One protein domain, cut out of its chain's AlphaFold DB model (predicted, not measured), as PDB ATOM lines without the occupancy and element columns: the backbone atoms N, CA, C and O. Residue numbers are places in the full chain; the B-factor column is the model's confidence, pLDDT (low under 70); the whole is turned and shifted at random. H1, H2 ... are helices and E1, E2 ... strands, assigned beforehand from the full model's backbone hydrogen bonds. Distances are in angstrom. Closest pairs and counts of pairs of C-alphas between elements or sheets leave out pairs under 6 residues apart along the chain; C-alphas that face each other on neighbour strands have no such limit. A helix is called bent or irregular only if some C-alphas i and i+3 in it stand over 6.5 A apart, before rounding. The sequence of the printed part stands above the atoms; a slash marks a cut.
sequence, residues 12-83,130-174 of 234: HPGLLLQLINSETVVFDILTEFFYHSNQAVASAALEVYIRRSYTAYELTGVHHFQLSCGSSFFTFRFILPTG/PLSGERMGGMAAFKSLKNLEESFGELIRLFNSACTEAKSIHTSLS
ATOM      1  N   HIS A  12      14.555  19.078  88.462       56.06
ATOM      2  CA  HIS A  12      15.365  18.516  89.541       56.06
ATOM      3  C   HIS A  12      15.339  16.989  89.436       56.06
ATOM      4  O   HIS A  12      14.407  16.367  89.952       56.06
ATOM      5  N   PRO A  13      16.350  16.359  88.799       57.25
ATOM      6  CA  PRO A  13      16.400  14.903  88.662       57.25
ATOM      7  C   PRO A  13      16.380  14.197  90.025       57.25
ATOM      8  O   PRO A  13      15.882  13.081  90.124       57.25
ATOM      9  N   GLY A  14      16.824  14.870  91.094       66.06
ATOM     10  CA  GLY A  14      16.733  14.362  92.464       66.06
ATOM     11  C   GLY A  14      15.298  14.142  92.957       66.06
ATOM     12  O   GLY A  14      15.034  13.128  93.596       66.06
ATOM     13  N   LEU A  15      14.353  15.029  92.615       61.47
ATOM     14  CA  LEU A  15      12.940  14.858  92.986       61.47
ATOM     15  C   LEU A  15      12.300  13.691  92.226       61.47
ATOM     16  O   LEU A  15      11.502  12.944  92.788       61.47
ATOM     17  N   LEU A  16      12.691  13.501  90.963       59.47
ATOM     18  CA  LEU A  16      12.245  12.368  90.155       59.47
ATOM     19  C   LEU A  16      12.791  11.048  90.696       59.47
ATOM     20  O   LEU A  16      12.031  10.103  90.868       59.47
ATOM     21  N   LEU A  17      14.081  10.993  91.024       62.81
ATOM     22  CA  LEU A  17      14.713   9.798  91.580       62.81
ATOM     23  C   LEU A  17      14.094   9.405  92.930       62.81
ATOM     24  O   LEU A  17      13.867   8.227  93.195       62.81
ATOM     25  N   GLN A  18      13.759  10.395  93.760       67.38
ATOM     26  CA  GLN A  18      13.080  10.176  95.034       67.38
ATOM     27  C   GLN A  18      11.653   9.629  94.847       67.38
ATOM     28  O   GLN A  18      11.238   8.739  95.588       67.38
ATOM     29  N   LEU A  19      10.913  10.107  93.839       60.38
ATOM     30  CA  LEU A  19       9.602   9.553  93.478       60.38
ATOM     31  C   LEU A  19       9.711   8.128  92.920       60.38
ATOM     32  O   LEU A  19       8.917   7.264  93.293       60.38
ATOM     33  N   ILE A  20      10.710   7.862  92.077       60.09
ATOM     34  CA  ILE A  20      10.956   6.542  91.478       60.09
ATOM     35  C   ILE A  20      11.275   5.500  92.562       60.09
ATOM     36  O   ILE A  20      10.683   4.425  92.550       60.09
ATOM     37  N   ASN A  21      12.118   5.841  93.541       61.53
ATOM     38  CA  ASN A  21      12.620   4.898  94.550       61.53
ATOM     39  C   ASN A  21      11.739   4.751  95.802       61.53
ATOM     40  O   ASN A  21      12.078   3.989  96.705       61.53
ATOM     41  N   SER A  22      10.640   5.498  95.910       58.66
ATOM     42  CA  SER A  22       9.787   5.456  97.106       58.66
ATOM     43  C   SER A  22       8.908   4.196  97.167       58.66
ATOM     44  O   SER A  22       8.285   3.797  96.179       58.66
ATOM     45  N   GLU A  23       8.838   3.575  98.345       58.75
ATOM     46  CA  GLU A  23       8.106   2.331  98.612       58.75
ATOM     47  C   GLU A  23       6.573   2.498  98.445       58.75
ATOM     48  O   GLU A  23       5.956   3.411  98.992       58.75
ATOM     49  N   THR A  24       6.003   1.631  97.599       56.62
ATOM     50  CA  THR A  24       4.605   1.136  97.473       56.62
ATOM     51  C   THR A  24       3.358   2.043  97.517       56.62
ATOM     52  O   THR A  24       2.300   1.526  97.185       56.62
ATOM     53  N   VAL A  25       3.408   3.357  97.765       52.53
ATOM     54  CA  VAL A  25       2.190   4.227  97.711       52.53
ATOM     55  C   VAL A  25       2.094   5.068  96.428       52.53
ATOM     56  O   VAL A  25       1.062   5.654  96.114       52.53
ATOM     57  N   VAL A  26       3.166   5.140  95.639       57.19
ATOM     58  CA  VAL A  26       3.222   6.061  94.494       57.19
ATOM     59  C   VAL A  26       2.338   5.637  93.331       57.19
ATOM     60  O   VAL A  26       1.750   6.518  92.724       57.19
ATOM     61  N   PHE A  27       2.189   4.348  93.012       61.00
ATOM     62  CA  PHE A  27       1.339   3.956  91.878       61.00
ATOM     63  C   PHE A  27      -0.143   4.289  92.106       61.00
ATOM     64  O   PHE A  27      -0.795   4.742  91.167       61.00
ATOM     65  N   ASP A  28      -0.627   4.171  93.348       60.41
ATOM     66  CA  ASP A  28      -2.032   4.408  93.709       60.41
ATOM     67  C   ASP A  28      -2.459   5.873  93.531       60.41
ATOM     68  O   ASP A  28      -3.619   6.149  93.236       60.41
ATOM     69  N   ILE A  29      -1.521   6.817  93.664       71.56
ATOM     70  CA  ILE A  29      -1.785   8.253  93.473       71.56
ATOM     71  C   ILE A  29      -1.285   8.776  92.124       71.56
ATOM     72  O   ILE A  29      -1.801   9.769  91.614       71.56
ATOM     73  N   LEU A  30      -0.279   8.138  91.514       80.31
ATOM     74  CA  LEU A  30       0.389   8.665  90.319       80.31
ATOM     75  C   LEU A  30      -0.556   8.743  89.120       80.31
ATOM     76  O   LEU A  30      -0.493   9.703  88.351       80.31
ATOM     77  N   THR A  31      -1.469   7.777  88.995       82.19
ATOM     78  CA  THR A  31      -2.458   7.752  87.911       82.19
ATOM     79  C   THR A  31      -3.437   8.924  87.979       82.19
ATOM     80  O   THR A  31      -3.940   9.356  86.945       82.19
ATOM     81  N   GLU A  32      -3.684   9.490  89.166       84.88
ATOM     82  CA  GLU A  32      -4.539  10.674  89.322       84.88
ATOM     83  C   GLU A  32      -3.891  11.922  88.693       84.88
ATOM     84  O   GLU A  32      -4.568  12.764  88.093       84.88
ATOM     85  N   PHE A  33      -2.557  12.008  88.724       88.25
ATOM     86  CA  PHE A  33      -1.817  13.137  88.160       88.25
ATOM     87  C   PHE A  33      -1.768  13.145  86.629       88.25
ATOM     88  O   PHE A  33      -1.512  14.202  86.051       88.25
ATOM     89  N   PHE A  34      -2.091  12.040  85.949       90.19
ATOM     90  CA  PHE A  34      -2.127  11.982  84.476       90.19
ATOM     91  C   PHE A  34      -3.115  12.980  83.864       90.19
ATOM     92  O   PHE A  34      -2.967  13.395  82.715       90.19
ATOM     93  N   TYR A  35      -4.124  13.384  84.637       89.94
ATOM     94  CA  TYR A  35      -5.202  14.261  84.186       89.94
ATOM     95  C   TYR A  35      -5.151  15.663  84.792       89.94
ATOM     96  O   TYR A  35      -6.091  16.448  84.600       89.94
ATOM     97  N   HIS A  36      -4.053  15.984  85.479       90.69
ATOM     98  CA  HIS A  36      -3.846  17.260  86.143       90.69
ATOM     99  C   HIS A  36      -3.987  18.441  85.160       90.69
ATOM    100  O   HIS A  36      -3.667  18.346  83.975       90.69
ATOM    101  N   SER A  37      -4.498  19.579  85.639       87.69
ATOM    102  CA  SER A  37      -4.724  20.774  84.808       87.69
ATOM    103  C   SER A  37      -3.421  21.363  84.260       87.69
ATOM    104  O   SER A  37      -3.371  21.830  83.123       87.69
ATOM    105  N   ASN A  38      -2.358  21.310  85.063       89.00
ATOM    106  CA  ASN A  38      -1.004  21.650  84.644       89.00
ATOM    107  C   ASN A  38      -0.381  20.504  83.826       89.00
ATOM    108  O   ASN A  38      -0.051  19.456  84.381       89.00
ATOM    109  N   GLN A  39      -0.168  20.747  82.530       86.88
ATOM    110  CA  GLN A  39       0.406  19.776  81.593       86.88
ATOM    111  C   GLN A  39       1.833  19.351  81.951       86.88
ATOM    112  O   GLN A  39       2.202  18.212  81.688       86.88
ATOM    113  N   ALA A  40       2.625  20.214  82.596       88.62
ATOM    114  CA  ALA A  40       3.960  19.835  83.054       88.62
ATOM    115  C   ALA A  40       3.888  18.769  84.159       88.62
ATOM    116  O   ALA A  40       4.682  17.834  84.162       88.62
ATOM    117  N   VAL A  41       2.900  18.875  85.056       89.88
ATOM    118  CA  VAL A  41       2.652  17.876  86.110       89.88
ATOM    119  C   VAL A  41       2.155  16.569  85.498       89.88
ATOM    120  O   VAL A  41       2.674  15.511  85.837       89.88
ATOM    121  N   ALA A  42       1.204  16.640  84.564       89.38
ATOM    122  CA  ALA A  42       0.679  15.459  83.881       89.38
ATOM    123  C   ALA A  42       1.762  14.720  83.078       89.38
ATOM    124  O   ALA A  42       1.895  13.502  83.185       89.38
ATOM    125  N   SER A  43       2.580  15.461  82.328       90.56
ATOM    126  CA  SER A  43       3.702  14.918  81.560       90.56
ATOM    127  C   SER A  43       4.755  14.274  82.470       90.56
ATOM    128  O   SER A  43       5.127  13.121  82.259       90.56
ATOM    129  N   ALA A  44       5.152  14.960  83.550       91.31
ATOM    130  CA  ALA A  44       6.087  14.409  84.531       91.31
ATOM    131  C   ALA A  44       5.542  13.136  85.198       91.31
ATOM    132  O   ALA A  44       6.290  12.184  85.406       91.31
ATOM    133  N   ALA A  45       4.243  13.086  85.503       90.19
ATOM    134  CA  ALA A  45       3.615  11.903  86.080       90.19
ATOM    135  C   ALA A  45       3.667  10.695  85.131       90.19
ATOM    136  O   ALA A  45       4.007   9.597  85.573       90.19
ATOM    137  N   LEU A  46       3.394  10.893  83.834       92.38
ATOM    138  CA  LEU A  46       3.538   9.840  82.818       92.38
ATOM    139  C   LEU A  46       4.983   9.332  82.747       92.38
ATOM    140  O   LEU A  46       5.224   8.128  82.747       92.38
ATOM    141  N   GLU A  47       5.952  10.242  82.725       91.88
ATOM    142  CA  GLU A  47       7.366   9.888  82.629       91.88
ATOM    143  C   GLU A  47       7.862   9.120  83.869       91.88
ATOM    144  O   GLU A  47       8.578   8.123  83.746       91.88
ATOM    145  N   VAL A  48       7.442   9.537  85.070       91.31
ATOM    146  CA  VAL A  48       7.706   8.811  86.325       91.31
ATOM    147  C   VAL A  48       7.074   7.425  86.281       91.31
ATOM    148  O   VAL A  48       7.728   6.456  86.670       91.31
ATOM    149  N   TYR A  49       5.843   7.307  85.776       92.56
ATOM    150  CA  TYR A  49       5.167   6.018  85.657       92.56
ATOM    151  C   TYR A  49       5.949   5.066  84.754       92.56
ATOM    152  O   TYR A  49       6.148   3.914  85.129       92.56
ATOM    153  N   ILE A  50       6.455   5.544  83.615       92.44
ATOM    154  CA  ILE A  50       7.310   4.751  82.723       92.44
ATOM    155  C   ILE A  50       8.573   4.313  83.473       92.44
ATOM    156  O   ILE A  50       8.822   3.120  83.612       92.44
ATOM    157  N   ARG A  51       9.352   5.238  84.045       90.75
ATOM    158  CA  ARG A  51      10.613   4.865  84.722       90.75
ATOM    159  C   ARG A  51      10.422   3.894  85.886       90.75
ATOM    160  O   ARG A  51      11.246   3.003  86.084       90.75
ATOM    161  N   ARG A  52       9.320   4.033  86.622       87.81
ATOM    162  CA  ARG A  52       8.977   3.153  87.741       87.81
ATOM    163  C   ARG A  52       8.456   1.789  87.274       87.81
ATOM    164  O   ARG A  52       8.834   0.771  87.838       87.81
ATOM    165  N   SER A  53       7.632   1.748  86.226       86.75
ATOM    166  CA  SER A  53       7.117   0.488  85.660       86.75
ATOM    167  C   SER A  53       8.225  -0.344  85.019       86.75
ATOM    168  O   SER A  53       8.147  -1.568  84.996       86.75
ATOM    169  N   TYR A  54       9.277   0.320  84.530       88.31
ATOM    170  CA  TYR A  54      10.386  -0.321  83.837       88.31
ATOM    171  C   TYR A  54      11.668  -0.441  84.674       88.31
ATOM    172  O   TYR A  54      12.737  -0.643  84.118       88.31
ATOM    173  N   THR A  55      11.591  -0.372  86.008       85.50
ATOM    174  CA  THR A  55      12.778  -0.452  86.890       85.50
ATOM    175  C   THR A  55      13.520  -1.798  86.813       85.50
ATOM    176  O   THR A  55      14.716  -1.856  87.081       85.50
ATOM    177  N   ALA A  56      12.842  -2.877  86.411       82.00
ATOM    178  CA  ALA A  56      13.472  -4.179  86.160       82.00
ATOM    179  C   ALA A  56      14.201  -4.262  84.802       82.00
ATOM    180  O   ALA A  56      14.827  -5.279  84.504       82.00
ATOM    181  N   TYR A  57      14.101  -3.222  83.974       87.00
ATOM    182  CA  TYR A  57      14.666  -3.151  82.633       87.00
ATOM    183  C   TYR A  57      15.656  -1.990  82.538       87.00
ATOM    184  O   TYR A  57      15.600  -1.024  83.298       87.00
ATOM    185  N   GLU A  58      16.550  -2.060  81.559       89.06
ATOM    186  CA  GLU A  58      17.410  -0.929  81.230       89.06
ATOM    187  C   GLU A  58      16.670  -0.015  80.251       89.06
ATOM    188  O   GLU A  58      16.505  -0.374  79.089       89.06
ATOM    189  N   LEU A  59      16.198   1.149  80.708       90.38
ATOM    190  CA  LEU A  59      15.636   2.177  79.826       90.38
ATOM    191  C   LEU A  59      16.764   2.907  79.087       90.38
ATOM    192  O   LEU A  59      17.522   3.662  79.690       90.38
ATOM    193  N   THR A  60      16.829   2.733  77.774       89.00
ATOM    194  CA  THR A  60      17.864   3.302  76.895       89.00
ATOM    195  C   THR A  60      17.447   4.629  76.262       89.00
ATOM    196  O   THR A  60      18.269   5.356  75.704       89.00
ATOM    197  N   GLY A  61      16.162   4.979  76.326       89.12
ATOM    198  CA  GLY A  61      15.670   6.258  75.833       89.12
ATOM    199  C   GLY A  61      14.224   6.512  76.220       89.12
ATOM    200  O   GLY A  61      13.420   5.588  76.275       89.12
ATOM    201  N   VAL A  62      13.893   7.777  76.465       92.88
ATOM    202  CA  VAL A  62      12.528   8.255  76.697       92.88
ATOM    203  C   VAL A  62      12.378   9.570  75.939       92.88
ATOM    204  O   VAL A  62      13.162  10.494  76.142       92.88
ATOM    205  N   HIS A  63      11.394   9.648  75.052       93.75
ATOM    206  CA  HIS A  63      11.144  10.794  74.187       93.75
ATOM    207  C   HIS A  63       9.714  11.280  74.373       93.75
ATOM    208  O   HIS A  63       8.771  10.493  74.316       93.75
ATOM    209  N   HIS A  64       9.561  12.586  74.580       94.62
ATOM    210  CA  HIS A  64       8.268  13.243  74.726       94.62
ATOM    211  C   HIS A  64       7.822  13.863  73.402       94.62
ATOM    212  O   HIS A  64       8.577  14.574  72.741       94.62
ATOM    213  N   PHE A  65       6.565  13.620  73.056       93.75
ATOM    214  CA  PHE A  65       5.847  14.231  71.955       93.75
ATOM    215  C   PHE A  65       4.590  14.908  72.487       93.75
ATOM    216  O   PHE A  65       3.880  14.391  73.352       93.75
ATOM    217  N   GLN A  66       4.280  16.055  71.901       92.81
ATOM    218  CA  GLN A  66       3.042  16.768  72.158       92.81
ATOM    219  C   GLN A  66       2.059  16.462  71.025       92.81
ATOM    220  O   GLN A  66       2.320  16.822  69.878       92.81
ATOM    221  N   LEU A  67       0.944  15.800  71.339       91.44
ATOM    222  CA  LEU A  67      -0.119  15.541  70.367       91.44
ATOM    223  C   LEU A  67      -0.864  16.835  70.029       91.44
ATOM    224  O   LEU A  67      -0.958  17.751  70.855       91.44
ATOM    225  N   SER A  68      -1.469  16.872  68.844       90.38
ATOM    226  CA  SER A  68      -2.286  17.989  68.352       90.38
ATOM    227  C   SER A  68      -3.451  18.351  69.285       90.38
ATOM    228  O   SER A  68      -3.811  19.521  69.407       90.38
ATOM    229  N   CYS A  69      -3.990  17.372  70.015       85.38
ATOM    230  CA  CYS A  69      -5.042  17.556  71.016       85.38
ATOM    231  C   CYS A  69      -4.550  18.128  72.362       85.38
ATOM    232  O   CYS A  69      -5.342  18.284  73.292       85.38
ATOM    233  N   GLY A  70      -3.249  18.399  72.507       86.38
ATOM    234  CA  GLY A  70      -2.651  18.896  73.748       86.38
ATOM    235  C   GLY A  70      -2.289  17.809  74.768       86.38
ATOM    236  O   GLY A  70      -1.779  18.136  75.838       86.38
ATOM    237  N   SER A  71      -2.474  16.526  74.444       89.25
ATOM    238  CA  SER A  71      -2.050  15.415  75.313       89.25
ATOM    239  C   SER A  71      -0.572  15.064  75.107       89.25
ATOM    240  O   SER A  71      -0.044  15.182  74.003       89.25
ATOM    241  N   SER A  72       0.094  14.617  76.172       92.19
ATOM    242  CA  SER A  72       1.474  14.126  76.098       92.19
ATOM    243  C   SER A  72       1.512  12.674  75.629       92.19
ATOM    244  O   SER A  72       0.730  11.847  76.097       92.19
ATOM    245  N   PHE A  73       2.445  12.370  74.734       95.19
ATOM    246  CA  PHE A  73       2.763  11.026  74.276       95.19
ATOM    247  C   PHE A  73       4.249  10.770  74.487       95.19
ATOM    248  O   PHE A  73       5.084  11.574  74.089       95.19
ATOM    249  N   PHE A  74       4.588   9.655  75.111       95.94
ATOM    250  CA  PHE A  74       5.960   9.238  75.323       95.94
ATOM    251  C   PHE A  74       6.246   7.992  74.510       95.94
ATOM    252  O   PHE A  74       5.478   7.035  74.574       95.94
ATOM    253  N   THR A  75       7.370   7.975  73.804       95.81
ATOM    254  CA  THR A  75       7.967   6.726  73.330       95.81
ATOM    255  C   THR A  75       9.207   6.439  74.147       95.81
ATOM    256  O   THR A  75       9.898   7.349  74.601       95.81
ATOM    257  N   PHE A  76       9.487   5.170  74.379       94.12
ATOM    258  CA  PHE A  76      10.646   4.783  75.161       94.12
ATOM    259  C   PHE A  76      11.212   3.466  74.664       94.12
ATOM    260  O   PHE A  76      10.528   2.683  74.004       94.12
ATOM    261  N   ARG A  77      12.488   3.257  74.962       92.19
ATOM    262  CA  ARG A  77      13.238   2.063  74.605       92.19
ATOM    263  C   ARG A  77      13.762   1.398  75.854       92.19
ATOM    264  O   ARG A  77      14.179   2.088  76.783       92.19
ATOM    265  N   PHE A  78      13.710   0.074  75.870       90.69
ATOM    266  CA  PHE A  78      14.227  -0.699  76.981       90.69
ATOM    267  C   PHE A  78      14.823  -2.029  76.538       90.69
ATOM    268  O   PHE A  78      14.354  -2.656  75.587       90.69
ATOM    269  N   ILE A  79      15.844  -2.471  77.262       87.94
ATOM    270  CA  ILE A  79      16.490  -3.767  77.075       87.94
ATOM    271  C   ILE A  79      16.083  -4.689  78.223       87.94
ATOM    272  O   ILE A  79      15.980  -4.287  79.386       87.94
ATOM    273  N   LEU A  80      15.830  -5.950  77.880       82.56
ATOM    274  CA  LEU A  80      15.543  -6.989  78.856       82.56
ATOM    275  C   LEU A  80      16.847  -7.450  79.513       82.56
ATOM    276  O   LEU A  80      17.837  -7.624  78.806       82.56
ATOM    277  N   PRO A  81      16.865  -7.722  80.830       77.12
ATOM    278  CA  PRO A  81      18.042  -8.281  81.484       77.12
ATOM    279  C   PRO A  81      18.553  -9.531  80.747       77.12
ATOM    280  O   PRO A  81      17.832 -10.518  80.579       77.12
ATOM    281  N   THR A  82      19.816  -9.506  80.319       57.66
ATOM    282  CA  THR A  82      20.446 -10.537  79.468       57.66
ATOM    283  C   THR A  82      20.627 -11.900  80.149       57.66
ATOM    284  O   THR A  82      20.938 -12.886  79.482       57.66
ATOM    285  N   GLY A  83      20.322 -12.012  81.448       49.09
ATOM    286  CA  GLY A  83      20.178 -13.295  82.151       49.09
ATOM    287  C   GLY A  83      19.012 -14.168  81.657       49.09
ATOM    288  O   GLY A  83      18.939 -15.335  82.022       49.09
ATOM    289  N   PRO A 130      14.980  -6.552  66.051       49.38
ATOM    290  CA  PRO A 130      16.184  -5.757  65.858       49.38
ATOM    291  C   PRO A 130      17.317  -6.425  66.646       49.38
ATOM    292  O   PRO A 130      17.161  -6.668  67.841       49.38
ATOM    293  N   LEU A 131      18.449  -6.710  65.989       49.00
ATOM    294  CA  LEU A 131      19.600  -7.456  66.534       49.00
ATOM    295  C   LEU A 131      20.106  -6.954  67.909       49.00
ATOM    296  O   LEU A 131      20.841  -7.664  68.586       49.00
ATOM    297  N   SER A 132      19.698  -5.754  68.323       59.56
ATOM    298  CA  SER A 132      19.990  -5.123  69.613       59.56
ATOM    299  C   SER A 132      19.237  -5.739  70.814       59.56
ATOM    300  O   SER A 132      19.638  -5.545  71.956       59.56
ATOM    301  N   GLY A 133      18.133  -6.476  70.607       71.19
ATOM    302  CA  GLY A 133      17.288  -6.969  71.716       71.19
ATOM    303  C   GLY A 133      16.509  -5.863  72.455       71.19
ATOM    304  O   GLY A 133      15.841  -6.120  73.459       71.19
ATOM    305  N   GLU A 134      16.577  -4.637  71.938       81.25
ATOM    306  CA  GLU A 134      15.898  -3.446  72.435       81.25
ATOM    307  C   GLU A 134      14.426  -3.437  71.996       81.25
ATOM    308  O   GLU A 134      14.095  -3.654  70.826       81.25
ATOM    309  N   ARG A 135      13.525  -3.179  72.945       88.25
ATOM    310  CA  ARG A 135      12.082  -3.072  72.718       88.25
ATOM    311  C   ARG A 135      11.638  -1.618  72.771       88.25
ATOM    312  O   ARG A 135      12.162  -0.830  73.550       88.25
ATOM    313  N   MET A 136      10.638  -1.288  71.961       89.00
ATOM    314  CA  MET A 136       9.973   0.016  71.953       89.00
ATOM    315  C   MET A 136       8.665  -0.058  72.744       89.00
ATOM    316  O   MET A 136       7.924  -1.029  72.620       89.00
ATOM    317  N   GLY A 137       8.354   0.995  73.491       93.62
ATOM    318  CA  GLY A 137       7.061   1.213  74.132       93.62
ATOM    319  C   GLY A 137       6.524   2.614  73.848       93.62
ATOM    320  O   GLY A 137       7.262   3.513  73.433       93.62
ATOM    321  N   GLY A 138       5.214   2.781  74.022       94.88
ATOM    322  CA  GLY A 138       4.502   4.036  73.806       94.88
ATOM    323  C   GLY A 138       3.430   4.236  74.874       94.88
ATOM    324  O   GLY A 138       2.688   3.306  75.174       94.88
ATOM    325  N   MET A 139       3.335   5.434  75.451       95.88
ATOM    326  CA  MET A 139       2.356   5.751  76.493       95.88
ATOM    327  C   MET A 139       1.778   7.155  76.311       95.88
ATOM    328  O   MET A 139       2.510   8.132  76.188       95.88
ATOM    329  N   ALA A 140       0.453   7.260  76.338       95.25
ATOM    330  CA  ALA A 140      -0.291   8.515  76.400       95.25
ATOM    331  C   ALA A 140      -1.484   8.349  77.348       95.25
ATOM    332  O   ALA A 140      -1.961   7.233  77.556       95.25
ATOM    333  N   ALA A 141      -1.987   9.454  77.896       93.00
ATOM    334  CA  ALA A 141      -3.172   9.463  78.748       93.00
ATOM    335  C   ALA A 141      -4.263  10.352  78.143       93.00
ATOM    336  O   ALA A 141      -4.016  11.500  77.777       93.00
ATOM    337  N   PHE A 142      -5.488   9.824  78.075       92.25
ATOM    338  CA  PHE A 142      -6.648  10.519  77.515       92.25
ATOM    339  C   PHE A 142      -7.797  10.554  78.522       92.25
ATOM    340  O   PHE A 142      -8.058   9.571  79.214       92.25
ATOM    341  N   LYS A 143      -8.483  11.701  78.612       89.06
ATOM    342  CA  LYS A 143      -9.626  11.919  79.524       89.06
ATOM    343  C   LYS A 143     -10.916  11.249  79.043       89.06
ATOM    344  O   LYS A 143     -11.877  11.152  79.797       89.06
ATOM    345  N   SER A 144     -10.964  10.855  77.775       91.25
ATOM    346  CA  SER A 144     -12.113  10.206  77.152       91.25
ATOM    347  C   SER A 144     -11.647   9.300  76.013       91.25
ATOM    348  O   SER A 144     -10.605   9.552  75.402       91.25
ATOM    349  N   LEU A 145     -12.449   8.282  75.695       93.25
ATOM    350  CA  LEU A 145     -12.219   7.423  74.529       93.25
ATOM    351  C   LEU A 145     -12.241   8.227  73.221       93.25
ATOM    352  O   LEU A 145     -11.425   7.998  72.338       93.25
ATOM    353  N   LYS A 146     -13.109   9.239  73.139       92.44
ATOM    354  CA  LYS A 146     -13.198  10.130  71.979       92.44
ATOM    355  C   LYS A 146     -11.867  10.837  71.688       92.44
ATOM    356  O   LYS A 146     -11.438  10.883  70.543       92.44
ATOM    357  N   ASN A 147     -11.183  11.341  72.720       91.38
ATOM    358  CA  ASN A 147      -9.887  12.004  72.541       91.38
ATOM    359  C   ASN A 147      -8.812  11.025  72.042       91.38
ATOM    360  O   ASN A 147      -7.938  11.425  71.272       91.38
ATOM    361  N   LEU A 148      -8.872   9.761  72.482       93.88
ATOM    362  CA  LEU A 148      -8.003   8.704  71.969       93.88
ATOM    363  C   LEU A 148      -8.284   8.469  70.483       93.88
ATOM    364  O   LEU A 148      -7.350   8.523  69.695       93.88
ATOM    365  N   GLU A 149      -9.543   8.266  70.093       95.19
ATOM    366  CA  GLU A 149      -9.935   8.018  68.698       95.19
ATOM    367  C   GLU A 149      -9.493   9.149  67.760       95.19
ATOM    368  O   GLU A 149      -8.899   8.887  66.714       95.19
ATOM    369  N   GLU A 150      -9.702  10.406  68.162       95.19
ATOM    370  CA  GLU A 150      -9.282  11.587  67.396       95.19
ATOM    371  C   GLU A 150      -7.753  11.680  67.247       95.19
ATOM    372  O   GLU A 150      -7.256  12.149  66.223       95.19
ATOM    373  N   SER A 151      -6.998  11.208  68.245       94.62
ATOM    374  CA  SER A 151      -5.531  11.311  68.280       94.62
ATOM    375  C   SER A 151      -4.815  10.037  67.818       94.62
ATOM    376  O   SER A 151      -3.595  10.045  67.645       94.62
ATOM    377  N   PHE A 152      -5.536   8.931  67.619       95.56
ATOM    378  CA  PHE A 152      -4.948   7.606  67.416       95.56
ATOM    379  C   PHE A 152      -4.078   7.542  66.159       95.56
ATOM    380  O   PHE A 152      -2.965   7.020  66.194       95.56
ATOM    381  N   GLY A 153      -4.544   8.135  65.056       96.44
ATOM    382  CA  GLY A 153      -3.776   8.182  63.810       96.44
ATOM    383  C   GLY A 153      -2.449   8.934  63.956       96.44
ATOM    384  O   GLY A 153      -1.422   8.498  63.435       96.44
ATOM    385  N   GLU A 154      -2.444  10.038  64.708       96.75
ATOM    386  CA  GLU A 154      -1.222  10.783  65.020       96.75
ATOM    387  C   GLU A 154      -0.286   9.970  65.923       96.75
ATOM    388  O   GLU A 154       0.910   9.901  65.642       96.75
ATOM    389  N   LEU A 155      -0.833   9.313  66.949       95.56
ATOM    390  CA  LEU A 155      -0.086   8.485  67.895       95.56
ATOM    391  C   LEU A 155       0.659   7.356  67.178       95.56
ATOM    392  O   LEU A 155       1.874   7.232  67.331       95.56
ATOM    393  N   ILE A 156      -0.033   6.579  66.340       96.00
ATOM    394  CA  ILE A 156       0.583   5.482  65.581       96.00
ATOM    395  C   ILE A 156       1.647   6.005  64.614       96.00
ATOM    396  O   ILE A 156       2.716   5.409  64.479       96.00
ATOM    397  N   ARG A 157       1.405   7.151  63.966       95.31
ATOM    398  CA  ARG A 157       2.393   7.776  63.077       95.31
ATOM    399  C   ARG A 157       3.664   8.176  63.830       95.31
ATOM    400  O   ARG A 157       4.758   7.885  63.352       95.31
ATOM    401  N   LEU A 158       3.530   8.824  64.989       95.06
ATOM    402  CA  LEU A 158       4.666   9.218  65.830       95.06
ATOM    403  C   LEU A 158       5.412   7.995  66.371       95.06
ATOM    404  O   LEU A 158       6.640   7.967  66.330       95.06
ATOM    405  N   PHE A 159       4.685   6.965  66.806       94.44
ATOM    406  CA  PHE A 159       5.273   5.709  67.264       94.44
ATOM    407  C   PHE A 159       6.120   5.051  66.167       94.44
ATOM    408  O   PHE A 159       7.303   4.789  66.371       94.44
ATOM    409  N   ASN A 160       5.565   4.887  64.963       92.56
ATOM    410  CA  ASN A 160       6.281   4.309  63.822       92.56
ATOM    411  C   ASN A 160       7.490   5.156  63.393       92.56
ATOM    412  O   ASN A 160       8.526   4.610  63.000       92.56
ATOM    413  N   SER A 161       7.377   6.485  63.488       90.69
ATOM    414  CA  SER A 161       8.498   7.395  63.244       90.69
ATOM    415  C   SER A 161       9.630   7.145  64.239       90.69
ATOM    416  O   SER A 161      10.774   6.975  63.824       90.69
ATOM    417  N   ALA A 162       9.313   7.033  65.532       87.81
ATOM    418  CA  ALA A 162      10.294   6.750  66.578       87.81
ATOM    419  C   ALA A 162      10.957   5.369  66.397       87.81
ATOM    420  O   ALA A 162      12.167   5.232  66.571       87.81
ATOM    421  N   CYS A 163      10.196   4.354  65.971       84.31
ATOM    422  CA  CYS A 163      10.750   3.040  65.628       84.31
ATOM    423  C   CYS A 163      11.725   3.099  64.439       84.31
ATOM    424  O   CYS A 163      12.682   2.330  64.384       84.31
ATOM    425  N   THR A 164      11.483   3.988  63.473       79.50
ATOM    426  CA  THR A 164      12.335   4.140  62.282       79.50
ATOM    427  C   THR A 164      13.606   4.926  62.594       79.50
ATOM    428  O   THR A 164      14.688   4.547  62.147       79.50
ATOM    429  N   GLU A 165      13.505   5.979  63.407       71.81
ATOM    430  CA  GLU A 165      14.657   6.755  63.879       71.81
ATOM    431  C   GLU A 165      15.657   5.869  64.635       71.81
ATOM    432  O   GLU A 165      16.854   5.898  64.347       71.81
ATOM    433  N   ALA A 166      15.163   4.986  65.508       59.19
ATOM    434  CA  ALA A 166      15.995   4.022  66.227       59.19
ATOM    435  C   ALA A 166      16.758   3.064  65.283       59.19
ATOM    436  O   ALA A 166      17.934   2.774  65.507       59.19
ATOM    437  N   LYS A 167      16.134   2.624  64.178       55.25
ATOM    438  CA  LYS A 167      16.793   1.784  63.156       55.25
ATOM    439  C   LYS A 167      17.891   2.537  62.394       55.25
ATOM    440  O   LYS A 167      18.919   1.950  62.060       55.25
ATOM    441  N   SER A 168      17.703   3.833  62.146       49.59
ATOM    442  CA  SER A 168      18.677   4.673  61.434       49.59
ATOM    443  C   SER A 168      19.996   4.828  62.209       49.59
ATOM    444  O   SER A 168      21.074   4.731  61.620       49.59
ATOM    445  N   ILE A 169      19.933   4.975  63.540       49.78
ATOM    446  CA  ILE A 169      21.125   5.118  64.399       49.78
ATOM    447  C   ILE A 169      21.949   3.821  64.430       49.78
ATOM    448  O   ILE A 169      23.172   3.856  64.324       49.78
ATOM    449  N   HIS A 170      21.293   2.660  64.502       48.00
ATOM    450  CA  HIS A 170      22.000   1.376  64.522       48.00
ATOM    451  C   HIS A 170      22.659   1.039  63.169       48.00
ATOM    452  O   HIS A 170      23.691   0.377  63.130       48.00
ATOM    453  N   THR A 171      22.104   1.531  62.054       38.28
ATOM    454  CA  THR A 171      22.669   1.318  60.705       38.28
ATOM    455  C   THR A 171      23.852   2.251  60.406       38.28
ATOM    456  O   THR A 171      24.685   1.947  59.561       38.28
ATOM    457  N   SER A 172      23.958   3.389  61.101       34.38
ATOM    458  CA  SER A 172      25.056   4.354  60.915       34.38
ATOM    459  C   SER A 172      26.287   4.075  61.793       34.38
ATOM    460  O   SER A 172      27.321   4.712  61.600       34.38
ATOM    461  N   LEU A 173      26.208   3.095  62.704       46.41
ATOM    462  CA  LEU A 173      27.334   2.607  63.514       46.41
ATOM    463  C   LEU A 173      27.765   1.165  63.183       46.41
ATOM    464  O   LEU A 173      28.723   0.674  63.778       46.41
ATOM    465  N   SER A 174      27.123   0.493  62.221       37.62
ATOM    466  CA  SER A 174      27.661  -0.743  61.640       37.62
ATOM    467  C   SER A 174      28.731  -0.407  60.592       37.62
ATOM    468  O   SER A 174      28.466   0.355  59.667       37.62
TER     469      SER A 174
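AT A GLANCE: This is residues 12 to 83 and 130 to 174 of the 234 residues of a protein of Trichobilharzia regenti (UniProt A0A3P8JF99). A twisted sheet of three strands lies in the middle, with the long helix H4 slanting over one face and H3 running along the strands over the other. H1 and H2 pack on H3, beyond the sheet. The 117 printed residues hold four named helices and three named strands in the order H1 H2 H3 E1 E2 E3 H4, and the sheet runs E1 E2 E3, all antiparallel. The class is mixed, helices and strands, in three layers, that is, with helices on both faces of the sheet. The whole is compact, with a radius of gyration of the C-alphas of 15.4 A and spans of 45 by 37 by 24 A.

IN THESE COORDINATES: E1, residues 58 to 66, is 24.5 A long and begins with C-alpha 58 at (17.410, -0.929, 81.230). E2, residues 72 to 79, is 23.4 A long, and E3, residues 134 to 140, is 20.5 A long. H4, residues 145 to 172, is 39.8 A long and ends with C-alpha 172 at (25.056, 4.354, 60.915). It has a kink of 53 degrees near residue 152 and is irregular, C-alphas 150 and 153 being 7.4 A apart. H3, residues 39 to 53, is 20.8 A long. H2, residues 26 to 33, is 10.8 A long and only just irregular, with C-alphas 28 and 31 at 6.7 A. H1, residues 13 to 20, is 10.4 A long and begins with C-alpha 13 at (16.400, 14.903, 88.662).

HOW THE PARTS SIT: The sheet is twisted, with C-alphas up to 4.5 A off its best plane. E1 and E2 form a hairpin, antiparallel at 164 degrees, with N 65 and O 73 at 2.7 A. E2 and E3 are antiparallel at 160 degrees, with N 137 and O 76 at 2.8 A. H4 is on the sheet at a height of 8.3 A, slantwise to the strands at 37 degrees to E2 on the local plane; its closest C-alphas to E2 are those of Phe 159 and Thr 75, 6.7 A. H3 is on the opposite face at a height of 9.6 A, along the strands at 20 degrees to E2 on the local plane; its closest C-alphas to E2 are those of Ser 43 and Ser 72, 6.0 A. H2 and H3 touch as a helical hairpin, at a shallow tilt of 28 degrees, opposite ways; their closest C-alphas are those of Phe 33 and Ala 42, 5.5 A. H1 touches H3, which touches it with residues 48 to 52 alone, at a steep tilt of 58 degrees; the closest C-alphas are those of Ile 20 and Arg 52, 5.4 A. H3 and H4 are apart. Every O i to N i+4 pair is within hydrogen-bond range in H1 and H3, against 21 of 24 in H4 and 1 of 4 in H2, where 4 of 5 O i to N i+3 pairs are.

THE WHOLE: The two C-alphas farthest apart are those of Ser 37 and Ser 174, 45.3 A. Residues 84 to 129 are not printed, and C-alphas 83 and 130 are 18.4 A apart across this cut, which lies in the link from E2 to E3. The links that are printed whole are tight. The mean pLDDT of the printed part is 80.6; residues 12 to 28, 82 to 83, 130 to 132 and 166 to 174 are under 70.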